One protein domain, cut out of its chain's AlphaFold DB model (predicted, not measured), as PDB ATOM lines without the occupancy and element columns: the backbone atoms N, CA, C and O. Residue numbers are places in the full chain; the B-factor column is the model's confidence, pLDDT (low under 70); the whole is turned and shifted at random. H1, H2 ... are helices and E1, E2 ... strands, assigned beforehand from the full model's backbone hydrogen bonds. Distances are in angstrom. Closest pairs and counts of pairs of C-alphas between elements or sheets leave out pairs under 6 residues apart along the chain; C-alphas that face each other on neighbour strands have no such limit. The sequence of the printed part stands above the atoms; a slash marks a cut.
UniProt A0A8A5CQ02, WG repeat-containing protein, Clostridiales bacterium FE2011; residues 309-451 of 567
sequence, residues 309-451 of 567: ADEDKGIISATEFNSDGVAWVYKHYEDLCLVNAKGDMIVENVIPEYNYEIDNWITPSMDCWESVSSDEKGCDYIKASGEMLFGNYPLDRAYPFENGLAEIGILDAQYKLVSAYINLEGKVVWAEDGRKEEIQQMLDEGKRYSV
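AT A GLANCE: This is residues 309 to 451 of the 567 residues of the protein "WG repeat-containing protein" of Clostridiales bacterium FE2011 (UniProt A0A8A5CQ02). With little regular structure, three small antiparallel sheets form an elongated row: strongly twisted meander E1 to E4, hairpin E5 and E6 in the middle, then meander E7 E8 E9 with H1 packed across one face. In each meander, strands neighbour in chain order. Named elements, nine strands then one helix, hold 56 of 143 printed residues, mostly strand. The whole is compact, radius of gyration of the C-alphas 16.1 A, spanning 51 by 30 by 24 A.

IN THESE COORDINATES: E1 is residues 315 to 318, beginning at C-alpha (205.147, 262.223, 222.336); E2 326 to 331, E3 335 to 340, E4 345 to 350, E5 370 to 372, E6 380 to 382, E7 405 to 411 (19.4 A long), E8 417 to 423, E9 428 to 431. H1, 436 to 445, ends at C-alpha (218.036, 228.718, 218.663).

HOW THE PARTS SIT: Within hydrogen-bond range are, for instance, N 329 and O 337 of E2 and E3, 2.7 A, and N 408 and O 420 of E7 and E8, 2.8 A. The closest C-alphas of E4 and E5, Val 350 and Val 372, are 7.0 A apart. E6 and E7 are apart. H1 is over E8, across it at 82 degrees on the local plane, height over the sheet 8.1 A: two layers, a helix on one face. Every O i to N i+4 pair in H1 is within range.

THE WHOLE: The farthest C-alphas, Asp 312 and Asp 433, are 52.9 A apart. The printed part has no cut. Links E4 to E5 and E6 to E7 are long. Low-confidence residues, pLDDT under 70, include 351 to 368.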
ATOM      1  N   ALA A 309     206.093 266.088 228.082       60.56
ATOM      2  CA  ALA A 309     206.016 266.102 226.629       60.56
ATOM      3  C   ALA A 309     206.956 267.187 226.087       60.56
ATOM      4  O   ALA A 309     206.630 268.373 226.049       60.56
ATOM      5  N   ASP A 310     208.158 266.778 225.698       63.31
ATOM      6  CA  ASP A 310     208.921 267.540 224.721       63.31
ATOM      7  C   ASP A 310     208.176 267.385 223.388       63.31
ATOM      8  O   ASP A 310     208.257 266.327 222.761       63.31
ATOM      9  N   GLU A 311     207.379 268.383 222.990       64.06
ATOM     10  CA  GLU A 311     206.654 268.363 221.706       64.06
ATOM     11  C   GLU A 311     207.617 268.078 220.537       64.06
ATOM     12  O   GLU A 311     207.235 267.422 219.565       64.06
ATOM     13  N   ASP A 312     208.895 268.457 220.674       65.62
ATOM     14  CA  ASP A 312     209.941 268.187 219.686       65.62
ATOM     15  C   ASP A 312     210.297 266.687 219.579       65.62
ATOM     16  O   ASP A 312     210.840 266.255 218.559       65.62
ATOM     17  N   LYS A 313     209.976 265.866 220.592       65.75
ATOM     18  CA  LYS A 313     210.150 264.397 220.577       65.75
ATOM     19  C   LYS A 313     208.939 263.644 220.021       65.75
ATOM     20  O   LYS A 313     209.028 262.426 219.857       65.75
ATOM     21  N   GLY A 314     207.836 264.339 219.737       70.00
ATOM     22  CA  GLY A 314     206.649 263.747 219.125       70.00
ATOM     23  C   GLY A 314     205.809 262.858 220.039       70.00
ATOM     24  O   GLY A 314     205.025 262.071 219.521       70.00
ATOM     25  N   ILE A 315     205.974 262.953 221.363       71.06
ATOM     26  CA  ILE A 315     205.147 262.223 222.336       71.06
ATOM     27  C   ILE A 315     203.799 262.935 222.457       71.06
ATOM     28  O   ILE A 315     203.757 264.130 222.743       71.06
ATOM     29  N   ILE A 316     202.710 262.209 222.221       67.56
ATOM     30  CA  ILE A 316     201.363 262.781 222.069       67.56
ATOM     31  C   ILE A 316     200.468 262.435 223.256       67.56
ATOM     32  O   ILE A 316     199.687 263.270 223.710       67.56
ATOM     33  N   SER A 317     200.605 261.223 223.780       73.31
ATOM     34  CA  SER A 317     199.894 260.759 224.965       73.31
ATOM     35  C   SER A 317     200.730 259.725 225.701       73.31
ATOM     36  O   SER A 317     201.695 259.177 225.159       73.31
ATOM     37  N   ALA A 318     200.375 259.495 226.956       72.75
ATOM     38  CA  ALA A 318     201.042 258.539 227.805       72.75
ATOM     39  C   ALA A 318     200.075 257.978 228.833       72.75
ATOM     40  O   ALA A 318     199.153 258.672 229.265       72.75
ATOM     41  N   THR A 319     200.300 256.724 229.198       80.25
ATOM     42  CA  THR A 319     199.553 256.042 230.244       80.25
ATOM     43  C   THR A 319     200.059 256.476 231.620       80.25
ATOM     44  O   THR A 319     200.980 257.297 231.764       80.25
ATOM     45  N   GLU A 320     199.411 255.995 232.676       78.06
ATOM     46  CA  GLU A 320     199.872 256.283 234.026       78.06
ATOM     47  C   GLU A 320     201.208 255.593 234.323       78.06
ATOM     48  O   GLU A 320     201.487 254.487 233.864       78.06
ATOM     49  N   PHE A 321     202.049 256.262 235.115       79.25
ATOM     50  CA  PHE A 321     203.274 255.646 235.603       79.25
ATOM     51  C   PHE A 321     202.954 254.572 236.635       79.25
ATOM     52  O   PHE A 321     202.271 254.850 237.625       79.25
ATOM     53  N   ASN A 322     203.531 253.389 236.454       77.81
ATOM     54  CA  ASN A 322     203.514 252.352 237.474       77.81
ATOM     55  C   ASN A 322     204.443 252.707 238.661       77.81
ATOM     56  O   ASN A 322     205.042 253.789 238.726       77.81
ATOM     57  N   SER A 323     204.585 251.798 239.628       74.00
ATOM     58  CA  SER A 323     205.407 252.010 240.827       74.00
ATOM     59  C   SER A 323     206.899 252.151 240.531       74.00
ATOM     60  O   SER A 323     207.605 252.807 241.287       74.00
ATOM     61  N   ASP A 324     207.393 251.590 239.433       75.19
ATOM     62  CA  ASP A 324     208.789 251.756 239.016       75.19
ATOM     63  C   ASP A 324     209.012 253.066 238.260       75.19
ATOM     64  O   ASP A 324     210.136 253.423 237.895       75.19
ATOM     65  N   GLY A 325     207.935 253.827 238.058       80.94
ATOM     66  CA  GLY A 325     207.960 255.054 237.299       80.94
ATOM     67  C   GLY A 325     208.171 254.781 235.820       80.94
ATOM     68  O   GLY A 325     208.907 255.539 235.193       80.94
ATOM     69  N   VAL A 326     207.555 253.739 235.256       83.88
ATOM     70  CA  VAL A 326     207.493 253.540 233.800       83.88
ATOM     71  C   VAL A 326     206.066 253.659 233.274       83.88
ATOM     72  O   VAL A 326     205.116 253.372 233.997       83.88
ATOM     73  N   ALA A 327     205.926 254.136 232.040       85.12
ATOM     74  CA  ALA A 327     204.646 254.328 231.362       85.12
ATOM     75  C   ALA A 327     204.778 254.003 229.870       85.12
ATOM     76  O   ALA A 327     205.859 254.153 229.287       85.12
ATOM     77  N   TRP A 328     203.671 253.603 229.254       85.38
ATOM     78  CA  TRP A 328     203.555 253.498 227.804       85.38
ATOM     79  C   TRP A 328     203.257 254.879 227.216       85.38
ATOM     80  O   TRP A 328     202.485 255.647 227.785       85.38
ATOM     81  N   VAL A 329     203.865 255.222 226.083       84.19
ATOM     82  CA  VAL A 329     203.648 256.498 225.392       84.19
ATOM     83  C   VAL A 329     203.438 256.301 223.914       84.19
ATOM     84  O   VAL A 329     204.133 255.510 223.286       84.19
ATOM     85  N   TYR A 330     202.545 257.095 223.339       81.44
ATOM     86  CA  TYR A 330     202.416 257.193 221.898       81.44
ATOM     87  C   TYR A 330     203.334 258.271 221.357       81.44
ATOM     88  O   TYR A 330     203.206 259.457 221.678       81.44
ATOM     89  N   LYS A 331     204.228 257.858 220.470       80.62
ATOM     90  CA  LYS A 331     205.064 258.728 219.666       80.62
ATOM     91  C   LYS A 331     204.488 258.780 218.249       80.62
ATOM     92  O   LYS A 331     204.260 257.762 217.609       80.62
ATOM     93  N   HIS A 332     204.200 259.988 217.767       78.25
ATOM     94  CA  HIS A 332     203.690 260.242 216.412       78.25
ATOM     95  C   HIS A 332     202.414 259.464 216.007       78.25
ATOM     96  O   HIS A 332     202.232 259.206 214.824       78.25
ATOM     97  N   TYR A 333     201.518 259.142 216.950       71.12
ATOM     98  CA  TYR A 333     200.271 258.364 216.760       71.12
ATOM     99  C   TYR A 333     200.435 256.894 216.340       71.12
ATOM    100  O   TYR A 333     199.446 256.168 216.359       71.12
ATOM    101  N   GLU A 334     201.638 256.445 215.986       72.44
ATOM    102  CA  GLU A 334     201.851 255.115 215.395       72.44
ATOM    103  C   GLU A 334     202.809 254.243 216.216       72.44
ATOM    104  O   GLU A 334     202.689 253.021 216.185       72.44
ATOM    105  N   ASP A 335     203.708 254.848 217.000       79.88
ATOM    106  CA  ASP A 335     204.731 254.116 217.743       79.88
ATOM    107  C   ASP A 335     204.401 254.103 219.239       79.88
ATOM    108  O   ASP A 335     204.405 255.151 219.893       79.88
ATOM    109  N   LEU A 336     204.154 252.923 219.810       83.12
ATOM    110  CA  LEU A 336     204.093 252.762 221.259       83.12
ATOM    111  C   LEU A 336     205.519 252.613 221.804       83.12
ATOM    112  O   LEU A 336     206.293 251.766 221.361       83.12
ATOM    113  N   CYS A 337     205.893 253.428 222.777       83.69
ATOM    114  CA  CYS A 337     207.200 253.389 223.420       83.69
ATOM    115  C   CYS A 337     207.034 253.197 224.927       83.69
ATOM    116  O   CYS A 337     206.118 253.753 225.524       83.69
ATOM    117  N   LEU A 338     207.948 252.470 225.562       85.81
ATOM    118  CA  LEU A 338     208.027 252.416 227.023       85.81
ATOM    119  C   LEU A 338     209.038 253.465 227.485       85.81
ATOM    120  O   LEU A 338     210.156 253.521 226.966       85.81
ATOM    121  N   VAL A 339     208.676 254.292 228.460       84.06
ATOM    122  CA  VAL A 339     209.544 255.358 228.985       84.06
ATOM    123  C   VAL A 339     209.604 255.319 230.503       84.06
ATOM    124  O   VAL A 339     208.670 254.870 231.159       84.06
ATOM    125  N   ASN A 340     210.682 255.853 231.072       85.31
ATOM    126  CA  ASN A 340     210.770 256.078 232.514       85.31
ATOM    127  C   ASN A 340     210.219 257.464 232.922       85.31
ATOM    128  O   ASN A 340     209.952 258.333 232.092       85.31
ATOM    129  N   ALA A 341     210.135 257.722 234.228       80.06
ATOM    130  CA  ALA A 341     209.636 258.972 234.808       80.06
ATOM    131  C   ALA A 341     210.471 260.211 234.449       80.06
ATOM    132  O   ALA A 341     210.018 261.341 234.619       80.06
ATOM    133  N   LYS A 342     211.690 260.024 233.930       78.81
ATOM    134  CA  LYS A 342     212.539 261.106 233.408       78.81
ATOM    135  C   LYS A 342     212.272 261.402 231.929       78.81
ATOM    136  O   LYS A 342     212.828 262.364 231.407       78.81
ATOM    137  N   GLY A 343     211.433 260.601 231.270       75.88
ATOM    138  CA  GLY A 343     211.161 260.681 229.839       75.88
ATOM    139  C   GLY A 343     212.273 260.078 228.978       75.88
ATOM    140  O   GLY A 343     212.367 260.403 227.791       75.88
ATOM    141  N   ASP A 344     213.144 259.241 229.556       82.50
ATOM    142  CA  ASP A 344     214.086 258.448 228.767       82.50
ATOM    143  C   ASP A 344     213.324 257.270 228.145       82.50
ATOM    144  O   ASP A 344     212.592 256.569 228.850       82.50
ATOM    145  N   MET A 345     213.507 257.046 226.840       83.94
ATOM    146  CA  MET A 345     212.951 255.870 226.169       83.94
ATOM    147  C   MET A 345     213.694 254.618 226.629       83.94
ATOM    148  O   MET A 345     214.919 254.534 226.531       83.94
ATOM    149  N   ILE A 346     212.927 253.667 227.150       83.94
ATOM    150  CA  ILE A 346     213.375 252.323 227.505       83.94
ATOM    151  C   ILE A 346     213.229 251.421 226.274       83.94
ATOM    152  O   ILE A 346     214.138 250.658 225.959       83.94
ATOM    153  N   VAL A 347     212.105 251.551 225.557       83.12
ATOM    154  CA  VAL A 347     211.735 250.727 224.398       83.12
ATOM    155  C   VAL A 347     211.130 251.629 223.329       83.12
ATOM    156  O   VAL A 347     210.304 252.482 223.649       83.12
ATOM    157  N   GLU A 348     211.535 251.447 222.072       82.44
ATOM    158  CA  GLU A 348     211.056 252.238 220.932       82.44
ATOM    159  C   GLU A 348     210.271 251.373 219.935       82.44
ATOM    160  O   GLU A 348     210.697 250.260 219.624       82.44
ATOM    161  N   ASN A 349     209.200 251.942 219.369       75.31
ATOM    162  CA  ASN A 349     208.446 251.418 218.219       75.31
ATOM    163  C   ASN A 349     207.848 250.017 218.440       75.31
ATOM    164  O   ASN A 349     208.004 249.114 217.613       75.31
ATOM    165  N   VAL A 350     207.167 249.835 219.568       72.12
ATOM    166  CA  VAL A 350     206.267 248.703 219.788       72.12
ATOM    167  C   VAL A 350     204.979 248.973 219.007       72.12
ATOM    168  O   VAL A 350     204.434 250.074 219.064       72.12
ATOM    169  N   ILE A 351     204.503 247.988 218.248       64.38
ATOM    170  CA  ILE A 351     203.229 248.083 217.530       64.38
ATOM    171  C   ILE A 351     202.236 247.239 218.327       64.38
ATOM    172  O   ILE A 351     202.380 246.021 218.323       64.38
ATOM    173  N   PRO A 352     201.249 247.814 219.029       58.81
ATOM    174  CA  PRO A 352     200.279 246.998 219.751       58.81
ATOM    175  C   PRO A 352     199.605 245.991 218.802       58.81
ATOM    176  O   PRO A 352     199.277 246.316 217.662       58.81
ATOM    177  N   GLU A 353     199.399 244.755 219.272       48.03
ATOM    178  CA  GLU A 353     198.778 243.666 218.491       48.03
ATOM    179  C   GLU A 353     197.379 244.041 217.975       48.03
ATOM    180  O   GLU A 353     196.910 243.588 216.924       48.03
ATOM    181  N   TYR A 354     196.747 244.960 218.699       52.41
ATOM    182  CA  TYR A 354     195.436 245.498 218.434       52.41
ATOM    183  C   TYR A 354     195.533 246.979 218.046       52.41
ATOM    184  O   TYR A 354     195.997 247.805 218.820       52.41
ATOM    185  N   ASN A 355     195.007 247.322 216.865       47.62
ATOM    186  CA  ASN A 355     194.748 248.704 216.423       47.62
ATOM    187  C   ASN A 355     193.610 249.385 217.212       47.62
ATOM    188  O   ASN A 355     193.139 250.449 216.808       47.62
ATOM    189  N   TYR A 356     193.120 248.765 218.288       46.06
ATOM    190  CA  TYR A 356     192.283 249.480 219.235       46.06
ATOM    191  C   TYR A 356     193.157 250.567 219.857       46.06
ATOM    192  O   TYR A 356     194.328 250.325 220.150       46.06
ATOM    193  N   GLU A 357     192.616 251.782 219.976       48.34
ATOM    194  CA  GLU A 357     193.196 252.812 220.833       48.34
ATOM    195  C   GLU A 357     193.621 252.097 222.121       48.34
ATOM    196  O   GLU A 357     192.766 251.486 222.760       48.34
ATOM    197  N   ILE A 358     194.925 252.042 222.437       50.91
ATOM    198  CA  ILE A 358     195.362 251.531 223.737       50.91
ATOM    199  C   ILE A 358     194.619 252.416 224.703       50.91
ATOM    200  O   ILE A 358     194.868 253.626 224.772       50.91
ATOM    201  N   ASP A 359     193.640 251.816 225.365       50.50
ATOM    202  CA  ASP A 359     192.877 252.481 226.387       50.50
ATOM    203  C   ASP A 359     193.917 253.102 227.320       50.50
ATOM    204  O   ASP A 359     194.840 252.410 227.761       50.50
ATOM    205  N   ASN A 360     193.834 254.416 227.572       47.56
ATOM    206  CA  ASN A 360     194.864 255.186 228.302       47.56
ATOM    207  C   ASN A 360     195.152 254.646 229.729       47.56
ATOM    208  O   ASN A 360     195.951 255.213 230.475       47.56
ATOM    209  N   TRP A 361     194.476 253.564 230.104       47.25
ATOM    210  CA  TRP A 361     194.490 252.821 231.347       47.25
ATOM    211  C   TRP A 361     195.492 251.656 231.375       47.25
ATOM    212  O   TRP A 361     195.734 251.134 232.462       47.25
ATOM    213  N   ILE A 362     196.105 251.253 230.249       56.69
ATOM    214  CA  ILE A 362     197.111 250.171 230.245       56.69
ATOM    215  C   ILE A 362     198.391 250.664 230.940       56.69
ATOM    216  O   ILE A 362     199.256 251.338 230.370       56.69
ATOM    217  N   THR A 363     198.472 250.363 232.231       57.34
ATOM    218  CA  THR A 363     199.625 250.646 233.084       57.34
ATOM    219  C   THR A 363     200.585 249.465 232.976       57.34
ATOM    220  O   THR A 363     200.126 248.345 233.184       57.34
ATOM    221  N   PRO A 364     201.886 249.682 232.695       60.97
ATOM    222  CA  PRO A 364     202.839 248.585 232.618       60.97
ATOM    223  C   PRO A 364     202.836 247.782 233.924       60.97
ATOM    224  O   PRO A 364     203.077 248.353 234.998       60.97
ATOM    225  N   SER A 365     202.570 246.483 233.855       61.75
ATOM    226  CA  SER A 365     202.577 245.600 235.015       61.75
ATOM    227  C   SER A 365     203.962 245.552 235.668       61.75
ATOM    228  O   SER A 365     205.000 245.598 235.005       61.75
ATOM    229  N   MET A 366     203.969 245.518 237.002       54.69
ATOM    230  CA  MET A 366     205.176 245.644 237.831       54.69
ATOM    231  C   MET A 366     205.991 244.346 237.869       54.69
ATOM    232  O   MET A 366     207.216 244.378 237.786       54.69
ATOM    233  N   ASP A 367     205.301 243.209 237.961       58.84
ATOM    234  CA  ASP A 367     205.915 241.904 238.230       58.84
ATOM    235  C   ASP A 367     205.698 240.887 237.107       58.84
ATOM    236  O   ASP A 367     206.286 239.802 237.141       58.84
ATOM    237  N   CYS A 368     204.880 241.218 236.103       61.53
ATOM    238  CA  CYS A 368     204.639 240.325 234.984       61.53
ATOM    239  C   CYS A 368     205.252 240.835 233.681       61.53
ATOM    240  O   CYS A 368     205.468 242.018 233.431       61.53
ATOM    241  N   TRP A 369     205.603 239.851 232.876       72.25
ATOM    242  CA  TRP A 369     205.975 239.975 231.485       72.25
ATOM    243  C   TRP A 369     204.730 240.370 230.679       72.25
ATOM    244  O   TRP A 369     203.744 239.633 230.678       72.25
ATOM    245  N   GLU A 370     204.772 241.508 229.986       72.81
ATOM    246  CA  GLU A 370     203.676 241.956 229.119       72.81
ATOM    247  C   GLU A 370     203.885 241.461 227.695       72.81
ATOM    248  O   GLU A 370     204.958 241.671 227.127       72.81
ATOM    249  N   SER A 371     202.867 240.833 227.104       69.25
ATOM    250  CA  SER A 371     202.903 240.435 225.700       69.25
ATOM    251  C   SER A 371     202.853 241.673 224.803       69.25
ATOM    252  O   SER A 371     201.901 242.452 224.835       69.25
ATOM    253  N   VAL A 372     203.869 241.836 223.968       70.62
ATOM    254  CA  VAL A 372     203.949 242.852 222.923       70.62
ATOM    255  C   VAL A 372     204.014 242.157 221.575       70.62
ATOM    256  O   VAL A 372     204.791 241.228 221.396       70.62
ATOM    257  N   SER A 373     203.219 242.603 220.609       62.75
ATOM    258  CA  SER A 373     203.303 242.107 219.234       62.75
ATOM    259  C   SER A 373     204.007 243.115 218.337       62.75
ATOM    260  O   SER A 373     204.305 244.242 218.727       62.75
ATOM    261  N   SER A 374     204.344 242.700 217.126       61.25
ATOM    262  CA  SER A 374     204.711 243.604 216.045       61.25
ATOM    263  C   SER A 374     204.491 242.917 214.705       61.25
ATOM    264  O   SER A 374     204.812 241.742 214.538       61.25
ATOM    265  N   ASP A 375     204.002 243.657 213.713       53.53
ATOM    266  CA  ASP A 375     203.691 243.105 212.386       53.53
ATOM    267  C   ASP A 375     204.890 242.389 211.726       53.53
ATOM    268  O   ASP A 375     204.720 241.402 211.009       53.53
ATOM    269  N   GLU A 376     206.118 242.871 211.953       57.09
ATOM    270  CA  GLU A 376     207.326 242.329 211.312       57.09
ATOM    271  C   GLU A 376     208.094 241.329 212.186       57.09
ATOM    272  O   GLU A 376     208.800 240.467 211.654       57.09
ATOM    273  N   LYS A 377     207.970 241.428 213.516       58.88
ATOM    274  CA  LYS A 377     208.753 240.630 214.472       58.88
ATOM    275  C   LYS A 377     207.892 239.799 215.431       58.88
ATOM    276  O   LYS A 377     208.466 239.238 216.355       58.88
ATOM    277  N   GLY A 378     206.579 239.691 215.168       64.56
ATOM    278  CA  GLY A 378     205.522 239.016 215.954       64.56
ATOM    279  C   GLY A 378     205.606 239.240 217.462       64.56
ATOM    280  O   GLY A 378     205.966 240.346 217.860       64.56
ATOM    281  N   CYS A 379     205.206 238.250 218.270       66.12
ATOM    282  CA  CYS A 379     204.954 238.449 219.700       66.12
ATOM    283  C   CYS A 379     206.190 238.164 220.575       66.12
ATOM    284  O   CYS A 379     206.898 237.189 220.343       66.12
ATOM    285  N   ASP A 380     206.438 238.983 221.593       74.69
ATOM    286  CA  ASP A 380     207.438 238.765 222.647       74.69
ATOM    287  C   ASP A 380     206.876 239.252 223.988       74.69
ATOM    288  O   ASP A 380     205.806 239.854 224.035       74.69
ATOM    289  N   TYR A 381     207.595 239.017 225.079       78.25
ATOM    290  CA  TYR A 381     207.282 239.581 226.376       78.25
ATOM    291  C   TYR A 381     208.292 240.637 226.791       78.25
ATOM    292  O   TYR A 381     209.496 240.463 226.600       78.25
ATOM    293  N   ILE A 382     207.811 241.697 227.437       77.25
ATOM    294  CA  ILE A 382     208.647 242.777 227.952       77.25
ATOM    295  C   ILE A 382     208.381 243.057 229.430       77.25
ATOM    296  O   ILE A 382     207.241 243.038 229.885       77.25
ATOM    297  N   LYS A 383     209.445 243.310 230.195       80.12
ATOM    298  CA  LYS A 383     209.341 243.828 231.567       80.12
ATOM    299  C   LYS A 383     209.338 245.352 231.579       80.12
ATOM    300  O   LYS A 383     209.898 245.988 230.688       80.12
ATOM    301  N   ALA A 384     208.894 245.929 232.694       70.75
ATOM    302  CA  ALA A 384     209.066 247.349 233.016       70.75
ATOM    303  C   ALA A 384     210.524 247.852 232.876       70.75
ATOM    304  O   ALA A 384     210.765 249.016 232.561       70.75
ATOM    305  N   SER A 385     211.517 246.973 233.061       74.25
ATOM    306  CA  SER A 385     212.941 247.284 232.868       74.25
ATOM    307  C   SER A 385     213.367 247.444 231.399       74.25
ATOM    308  O   SER A 385     214.491 247.883 231.147       74.25
ATOM    309  N   GLY A 386     212.514 247.065 230.441       74.56
ATOM    310  CA  GLY A 386     212.844 246.941 229.019       74.56
ATOM    311  C   GLY A 386     213.559 245.644 228.644       74.56
ATOM    312  O   GLY A 386     213.929 245.466 227.485       74.56
ATOM    313  N   GLU A 387     213.790 244.745 229.605       79.56
ATOM    314  CA  GLU A 387     214.244 243.385 229.312       79.56
ATOM    315  C   GLU A 387     213.163 242.678 228.482       79.56
ATOM    316  O   GLU A 387     211.994 242.731 228.859       79.56
ATOM    317  N   MET A 388     213.550 242.052 227.366       78.00
ATOM    318  CA  MET A 388     212.674 241.220 226.529       78.00
ATOM    319  C   MET A 388     212.982 239.746 226.795       78.00
ATOM    320  O   MET A 388     214.161 239.398 226.923       78.00
ATOM    321  N   LEU A 389     211.955 238.898 226.903       74.50
ATOM    322  CA  LEU A 389     212.130 237.508 227.337       74.50
ATOM    323  C   LEU A 389     212.801 236.676 226.250       74.50
ATOM    324  O   LEU A 389     213.742 235.937 226.538       74.50
ATOM    325  N   PHE A 390     212.350 236.828 225.005       69.00
ATOM    326  CA  PHE A 390     212.878 236.060 223.886       69.00
ATOM    327  C   PHE A 390     213.823 236.881 223.008       69.00
ATOM    328  O   PHE A 390     214.791 236.323 222.502       69.00
ATOM    329  N   GLY A 391     213.646 238.200 222.880       64.88
ATOM    330  CA  GLY A 391     214.528 239.103 222.133       64.88
ATOM    331  C   GLY A 391     213.872 239.682 220.871       64.88
ATOM    332  O   GLY A 391     212.961 240.481 220.946       64.88
ATOM    333  N   ASN A 392     214.378 239.377 219.667       56.81
ATOM    334  CA  ASN A 392     213.684 239.730 218.405       56.81
ATOM    335  C   ASN A 392     212.922 238.514 217.850       56.81
ATOM    336  O   ASN A 392     212.911 238.314 216.634       56.81
ATOM    337  N   TYR A 393     212.408 237.642 218.718       59.94
ATOM    338  CA  TYR A 393     211.969 236.310 218.313       59.94
ATOM    339  C   TYR A 393     210.459 236.166 218.458       59.94
ATOM    340  O   TYR A 393     209.972 235.985 219.567       59.94
ATOM    341  N   PRO A 394     209.734 236.235 217.332       60.28
ATOM    342  CA  PRO A 394     208.292 236.169 217.333       60.28
ATOM    343  C   PRO A 394     207.781 234.814 217.802       60.28
ATOM    344  O   PRO A 394     208.023 233.803 217.139       60.28
ATOM    345  N   LEU A 395     206.994 234.822 218.864       69.06
ATOM    346  CA  LEU A 395     205.935 233.849 219.082       69.06
ATOM    347  C   LEU A 395     204.814 234.116 218.064       69.06
ATOM    348  O   LEU A 395     204.589 235.264 217.664       69.06
ATOM    349  N   ASP A 396     204.135 233.060 217.608       72.00
ATOM    350  CA  ASP A 396     202.964 233.203 216.729       72.00
ATOM    351  C   ASP A 396     201.703 233.535 217.537       72.00
ATOM    352  O   ASP A 396     200.763 234.125 217.008       72.00
ATOM    353  N   ARG A 397     201.709 233.179 218.825       74.38
ATOM    354  CA  ARG A 397     200.734 233.589 219.834       74.38
ATOM    355  C   ARG A 397     201.415 233.653 221.198       74.38
ATOM    356  O   ARG A 397     202.233 232.788 221.504       74.38
ATOM    357  N   ALA A 398     201.073 234.648 222.002       74.19
ATOM    358  CA  ALA A 398     201.607 234.842 223.341       74.19
ATOM    359  C   ALA A 398     200.485 235.373 224.236       74.19
ATOM    360  O   ALA A 398     199.968 236.455 223.970       74.19
ATOM    361  N   TYR A 399     200.091 234.611 225.251       76.50
ATOM    362  CA  TYR A 399     199.140 235.070 226.259       76.50
ATOM    363  C   TYR A 399     199.883 235.643 227.468       76.50
ATOM    364  O   TYR A 399     200.972 235.168 227.785       76.50
ATOM    365  N   PRO A 400     199.338 236.654 228.167       73.25
ATOM    366  CA  PRO A 400     199.952 237.182 229.379       73.25
ATOM    367  C   PRO A 400     200.310 236.080 230.380       73.25
ATOM    368  O   PRO A 400     199.673 235.029 230.438       73.25
ATOM    369  N   PHE A 401     201.338 236.332 231.190       72.69
ATOM    370  CA  PHE A 401     201.660 235.418 232.277       72.69
ATOM    371  C   PHE A 401     200.545 235.436 233.320       72.69
ATOM    372  O   PHE A 401     200.374 236.428 234.028       72.69
ATOM    373  N   GLU A 402     199.853 234.315 233.467       70.50
ATOM    374  CA  GLU A 402     198.884 234.091 234.529       70.50
ATOM    375  C   GLU A 402     199.520 233.171 235.563       70.50
ATOM    376  O   GLU A 402     199.986 232.078 235.250       70.50
ATOM    377  N   ASN A 403     199.621 233.630 236.810       73.00
ATOM    378  CA  ASN A 403     200.161 232.857 237.933       73.00
ATOM    379  C   ASN A 403     201.574 232.242 237.735       73.00
ATOM    380  O   ASN A 403     201.955 231.291 238.415       73.00
ATOM    381  N   GLY A 404     202.383 232.791 236.822       80.44
ATOM    382  CA  GLY A 404     203.786 232.399 236.621       80.44
ATOM    383  C   GLY A 404     204.080 231.559 235.376       80.44
ATOM    384  O   GLY A 404     205.262 231.365 235.070       80.44
ATOM    385  N   LEU A 405     203.058 231.137 234.623       85.56
ATOM    386  CA  LEU A 405     203.210 230.582 233.277       85.56
ATOM    387  C   LEU A 405     202.525 231.462 232.233       85.56
ATOM    388  O   LEU A 405     201.565 232.160 232.539       85.56
ATOM    389  N   ALA A 406     203.001 231.384 230.998       86.44
ATOM    390  CA  ALA A 406     202.325 231.932 229.832       86.44
ATOM    391  C   ALA A 406     202.116 230.839 228.784       86.44
ATOM    392  O   ALA A 406     203.028 230.046 228.522       86.44
ATOM    393  N   GLU A 407     200.928 230.811 228.183       87.75
ATOM    394  CA  GLU A 407     200.660 229.988 227.009       87.75
ATOM    395  C   GLU A 407     201.237 230.675 225.766       87.75
ATOM    396  O   GLU A 407     201.040 231.868 225.520       87.75
ATOM    397  N   ILE A 408     201.959 229.905 224.962       88.00
ATOM    398  CA  ILE A 408     202.521 230.346 223.694       88.00
ATOM    399  C   ILE A 408     202.134 229.384 222.577       88.00
ATOM    400  O   ILE A 408     202.081 228.168 222.762       88.00
ATOM    401  N   GLY A 409     201.900 229.943 221.395       85.62
ATOM    402  CA  GLY A 409     201.709 229.197 220.159       85.62
ATOM    403  C   GLY A 409     202.928 229.352 219.260       85.62
ATOM    404  O   GLY A 409     203.357 230.476 218.980       85.62
ATOM    405  N   ILE A 410     203.481 228.228 218.801       85.75
ATOM    406  CA  ILE A 410     204.619 228.200 217.875       85.75
ATOM    407  C   ILE A 410     204.311 227.255 216.716       85.75
ATOM    408  O   ILE A 410     203.936 226.102 216.924       85.75
ATOM    409  N   LEU A 411     204.509 227.721 215.483       83.31
ATOM    410  CA  LEU A 411     204.501 226.851 214.312       83.31
ATOM    411  C   LEU A 411     205.781 226.015 214.261       83.31
ATOM    412  O   LEU A 411     206.897 226.541 214.286       83.31
ATOM    413  N   ASP A 412     205.624 224.703 214.139       83.50
ATOM    414  CA  ASP A 412     206.751 223.787 214.011       83.50
ATOM    415  C   ASP A 412     207.287 223.671 212.568       83.50
ATOM    416  O   ASP A 412     206.854 224.355 211.638       83.50
ATOM    417  N   ALA A 413     208.236 222.754 212.346       83.06
ATOM    418  CA  ALA A 413     208.823 222.514 211.025       83.06
ATOM    419  C   ALA A 413     207.833 222.016 209.954       83.06
ATOM    420  O   ALA A 413     208.142 222.082 208.754       83.06
ATOM    421  N   GLN A 414     206.681 221.503 210.387       81.31
ATOM    422  CA  GLN A 414     205.559 221.060 209.567       81.31
ATOM    423  C   GLN A 414     204.453 222.124 209.488       81.31
ATOM    424  O   GLN A 414     203.469 221.900 208.792       81.31
ATOM    425  N   TYR A 415     204.641 223.283 210.130       76.69
ATOM    426  CA  TYR A 415     203.652 224.342 210.301       76.69
ATOM    427  C   TYR A 415     202.380 223.896 211.033       76.69
ATOM    428  O   TYR A 415     201.315 224.478 210.828       76.69
ATOM    429  N   LYS A 416     202.487 222.887 211.905       80.81
ATOM    430  CA  LYS A 416     201.465 222.625 212.920       80.81
ATOM    431  C   LYS A 416     201.652 223.660 214.029       80.81
ATOM    432  O   LYS A 416     202.778 223.857 214.491       80.81
ATOM    433  N   LEU A 417     200.569 224.321 214.439       79.44
ATOM    434  CA  LEU A 417     200.577 225.152 215.640       79.44
ATOM    435  C   LEU A 417     200.699 224.226 216.850       79.44
ATOM    436  O   LEU A 417     199.870 223.339 217.028       79.44
ATOM    437  N   VAL A 418     201.756 224.416 217.628       85.94
ATOM    438  CA  VAL A 418     202.014 223.681 218.863       85.94
ATOM    439  C   VAL A 418     201.802 224.641 220.014       85.94
ATOM    440  O   VAL A 418     202.439 225.698 220.060       85.94
ATOM    441  N   SER A 419     200.925 224.261 220.935       88.25
ATOM    442  CA  SER A 419     200.737 225.003 222.180       88.25
ATOM    443  C   SER A 419     201.794 224.570 223.192       88.25
ATOM    444  O   SER A 419     202.104 223.381 223.328       88.25
ATOM    445  N   ALA A 420     202.372 225.533 223.898       91.19
ATOM    446  CA  ALA A 420     203.351 225.288 224.943       91.19
ATOM    447  C   ALA A 420     203.156 226.264 226.101       91.19
ATOM    448  O   ALA A 420     202.676 227.375 225.914       91.19
ATOM    449  N   TYR A 421     203.578 225.852 227.291       90.25
ATOM    450  CA  TYR A 421     203.643 226.714 228.461       90.25
ATOM    451  C   TYR A 421     205.094 227.016 228.799       90.25
ATOM    452  O   TYR A 421     205.927 226.106 228.877       90.25
ATOM    453  N   ILE A 422     205.382 228.289 229.038       90.56
ATOM    454  CA  ILE A 422     206.685 228.783 229.485       90.56
ATOM    455  C   ILE A 422     206.572 229.395 230.876       90.56
ATOM    456  O   ILE A 422     205.548 229.980 231.210       90.56
ATOM    457  N   ASN A 423     207.627 229.299 231.679       89.69
ATOM    458  CA  ASN A 423     207.713 230.005 232.957       89.69
ATOM    459  C   ASN A 423     208.377 231.390 232.814       89.69
ATOM    460  O   ASN A 423     208.850 231.761 231.739       89.69
ATOM    461  N   LEU A 424     208.454 232.150 233.912       82.88
ATOM    462  CA  LEU A 424     209.059 233.495 233.947       82.88
ATOM    463  C   LEU A 424     210.542 233.548 233.517       82.88
ATOM    464  O   LEU A 424     211.056 234.635 233.243       82.88
ATOM    465  N   GLU A 425     211.235 232.404 233.480       85.81
ATOM    466  CA  GLU A 425     212.619 232.268 233.000       85.81
ATOM    467  C   GLU A 425     212.693 231.972 231.489       85.81
ATOM    468  O   GLU A 425     213.790 231.795 230.961       85.81
ATOM    469  N   GLY A 426     211.549 231.866 230.805       85.31
ATOM    470  CA  GLY A 426     211.458 231.500 229.390       85.31
ATOM    471  C   GLY A 426     211.674 230.009 229.128       85.31
ATOM    472  O   GLY A 426     211.867 229.609 227.980       85.31
ATOM    473  N   LYS A 427     211.663 229.171 230.175       91.62
ATOM    474  CA  LYS A 427     211.765 227.720 230.015       91.62
ATOM    475  C   LYS A 427     210.402 227.136 229.700       91.62
ATOM    476  O   LYS A 427     209.454 227.365 230.447       91.62
ATOM    477  N   VAL A 428     210.337 226.318 228.659       93.00
ATOM    478  CA  VAL A 428     209.181 225.483 228.349       93.00
ATOM    479  C   VAL A 428     209.013 224.490 229.487       93.00
ATOM    480  O   VAL A 428     209.906 223.680 229.740       93.00
ATOM    481  N   VAL A 429     207.888 224.559 230.191       93.94
ATOM    482  CA  VAL A 429     207.527 223.608 231.250       93.94
ATOM    483  C   VAL A 429     206.664 222.480 230.699       93.94
ATOM    484  O   VAL A 429     206.814 221.339 231.134       93.94
ATOM    485  N   TRP A 430     205.877 222.757 229.659       94.44
ATOM    486  CA  TRP A 430     205.015 221.796 228.983       94.44
ATOM    487  C   TRP A 430     204.858 222.158 227.500       94.44
ATOM    488  O   TRP A 430     204.904 223.333 227.142       94.44
ATOM    489  N   ALA A 431     204.675 221.160 226.638       91.62
ATOM    490  CA  ALA A 431     204.300 221.357 225.240       91.62
ATOM    491  C   ALA A 431     203.441 220.188 224.748       91.62
ATOM    492  O   ALA A 431     203.655 219.042 225.165       91.62
ATOM    493  N   GLU A 432     202.517 220.481 223.833       88.19
ATOM    494  CA  GLU A 432     201.648 219.491 223.192       88.19
ATOM    495  C   GLU A 432     202.470 218.335 222.590       88.19
ATOM    496  O   GLU A 432     203.622 218.505 222.172       88.19
ATOM    497  N   ASP A 433     201.893 217.131 222.580       88.00
ATOM    498  CA  ASP A 433     202.522 215.901 222.079       88.00
ATOM    499  C   ASP A 433     203.852 215.532 222.783       88.00
ATOM    500  O   ASP A 433     204.635 214.723 222.278       88.00
ATOM    501  N   GLY A 434     204.133 216.113 223.958       88.12
ATOM    502  CA  GLY A 434     205.369 215.878 224.711       88.12
ATOM    503  C   GLY A 434     206.605 216.526 224.082       88.12
ATOM    504  O   GLY A 434     207.722 216.056 224.294       88.12
ATOM    505  N   ARG A 435     206.435 217.597 223.300       90.94
ATOM    506  CA  ARG A 435     207.503 218.233 222.501       90.94
ATOM    507  C   ARG A 435     208.320 219.282 223.260       90.94
ATOM    508  O   ARG A 435     208.894 220.187 222.658       90.94
ATOM    509  N   LYS A 436     208.397 219.167 224.586       93.56
ATOM    510  CA  LYS A 436     209.005 220.159 225.486       93.56
ATOM    511  C   LYS A 436     210.437 220.521 225.079       93.56
ATOM    512  O   LYS A 436     210.747 221.698 224.918       93.56
ATOM    513  N   GLU A 437     211.304 219.529 224.866       94.38
ATOM    514  CA  GLU A 437     212.710 219.766 224.508       94.38
ATOM    515  C   GLU A 437     212.879 220.340 223.097       94.38
ATOM    516  O   GLU A 437     213.794 221.130 222.867       94.38
ATOM    517  N   GLU A 438     212.012 219.961 222.154       93.19
ATOM    518  CA  GLU A 438     212.039 220.487 220.785       93.19
ATOM    519  C   GLU A 438     211.664 221.969 220.771       93.19
ATOM    520  O   GLU A 438     212.396 222.777 220.200       93.19
ATOM    521  N   ILE A 439     210.566 222.331 221.441       90.69
ATOM    522  CA  ILE A 439     210.122 223.722 221.536       90.69
ATOM    523  C   ILE A 439     211.149 224.559 222.306       90.69
ATOM    524  O   ILE A 439     211.499 225.646 221.849       90.69
ATOM    525  N   GLN A 440     211.726 224.037 223.396       93.00
ATOM    526  CA  GLN A 440     212.813 224.727 224.098       93.00
ATOM    527  C   GLN A 440     214.012 224.963 223.176       93.00
ATOM    528  O   GLN A 440     214.540 226.068 223.128       93.00
ATOM    529  N   GLN A 441     214.430 223.951 222.409       91.56
ATOM    530  CA  GLN A 441     215.526 224.101 221.456       91.56
ATOM    531  C   GLN A 441     215.196 225.143 220.378       91.56
ATOM    532  O   GLN A 441     216.072 225.913 219.989       91.56
ATOM    533  N   MET A 442     213.956 225.184 219.885       88.81
ATOM    534  CA  MET A 442     213.525 226.193 218.916       88.81
ATOM    535  C   MET A 442     213.611 227.608 219.490       88.81
ATOM    536  O   MET A 442     214.122 228.491 218.800       88.81
ATOM    537  N   LEU A 443     213.177 227.803 220.739       86.69
ATOM    538  CA  LEU A 443     213.298 229.075 221.454       86.69
ATOM    539  C   LEU A 443     214.770 229.463 221.660       86.69
ATOM    540  O   LEU A 443     215.165 230.565 221.287       86.69
ATOM    541  N   ASP A 444     215.606 228.539 222.144       87.81
ATOM    542  CA  ASP A 444     217.039 228.769 222.387       87.81
ATOM    543  C   ASP A 444     217.810 229.106 221.097       87.81
ATOM    544  O   ASP A 444     218.749 229.908 221.096       87.81
ATOM    545  N   GLU A 445     217.438 228.477 219.979       86.69
ATOM    546  CA  GLU A 445     218.036 228.718 218.663       86.69
ATOM    547  C   GLU A 445     217.411 229.915 217.933       86.69
ATOM    548  O   GLU A 445     217.920 230.325 216.883       86.69
ATOM    549  N   GLY A 446     216.307 230.459 218.452       82.19
ATOM    550  CA  GLY A 446     215.546 231.519 217.805       82.19
ATOM    551  C   GLY A 446     214.966 231.104 216.449       82.19
ATOM    552  O   GLY A 446     214.905 231.906 215.510       82.19
ATOM    553  N   LYS A 447     214.612 229.824 216.295       80.38
ATOM    554  CA  LYS A 447     214.030 229.285 215.062       80.38
ATOM    555  C   LYS A 447     212.530 229.531 215.040       80.38
ATOM    556  O   LYS A 447     211.798 228.975 215.847       80.38
ATOM    557  N   ARG A 448     212.073 230.265 214.023       73.75
ATOM    558  CA  ARG A 448     210.652 230.433 213.709       73.75
ATOM    559  C   ARG A 448     210.312 229.833 212.354       73.75
ATOM    560  O   ARG A 448     210.979 230.116 211.353       73.75
ATOM    561  N   TYR A 449     209.219 229.087 212.314       75.81
ATOM    562  CA  TYR A 449     208.514 228.792 211.079       75.81
ATOM    563  C   TYR A 449     207.392 229.814 210.949       75.81
ATOM    564  O   TYR A 449     206.561 229.953 211.826       75.81
ATOM    565  N   SER A 450     207.423 230.608 209.886       70.94
ATOM    566  CA  SER A 450     206.394 231.614 209.620       70.94
ATOM    567  C   SER A 450     205.692 231.243 208.331       70.94
ATOM    568  O   SER A 450     206.352 230.811 207.379       70.94
ATOM    569  N   VAL A 451     204.383 231.478 208.263       64.31
ATOM    570  CA  VAL A 451     203.604 231.326 207.026       64.31
ATOM    571  C   VAL A 451     204.219 232.151 205.889       64.31
ATOM    572  O   VAL A 451     204.252 231.702 204.747       64.31
TER     573      VAL A 451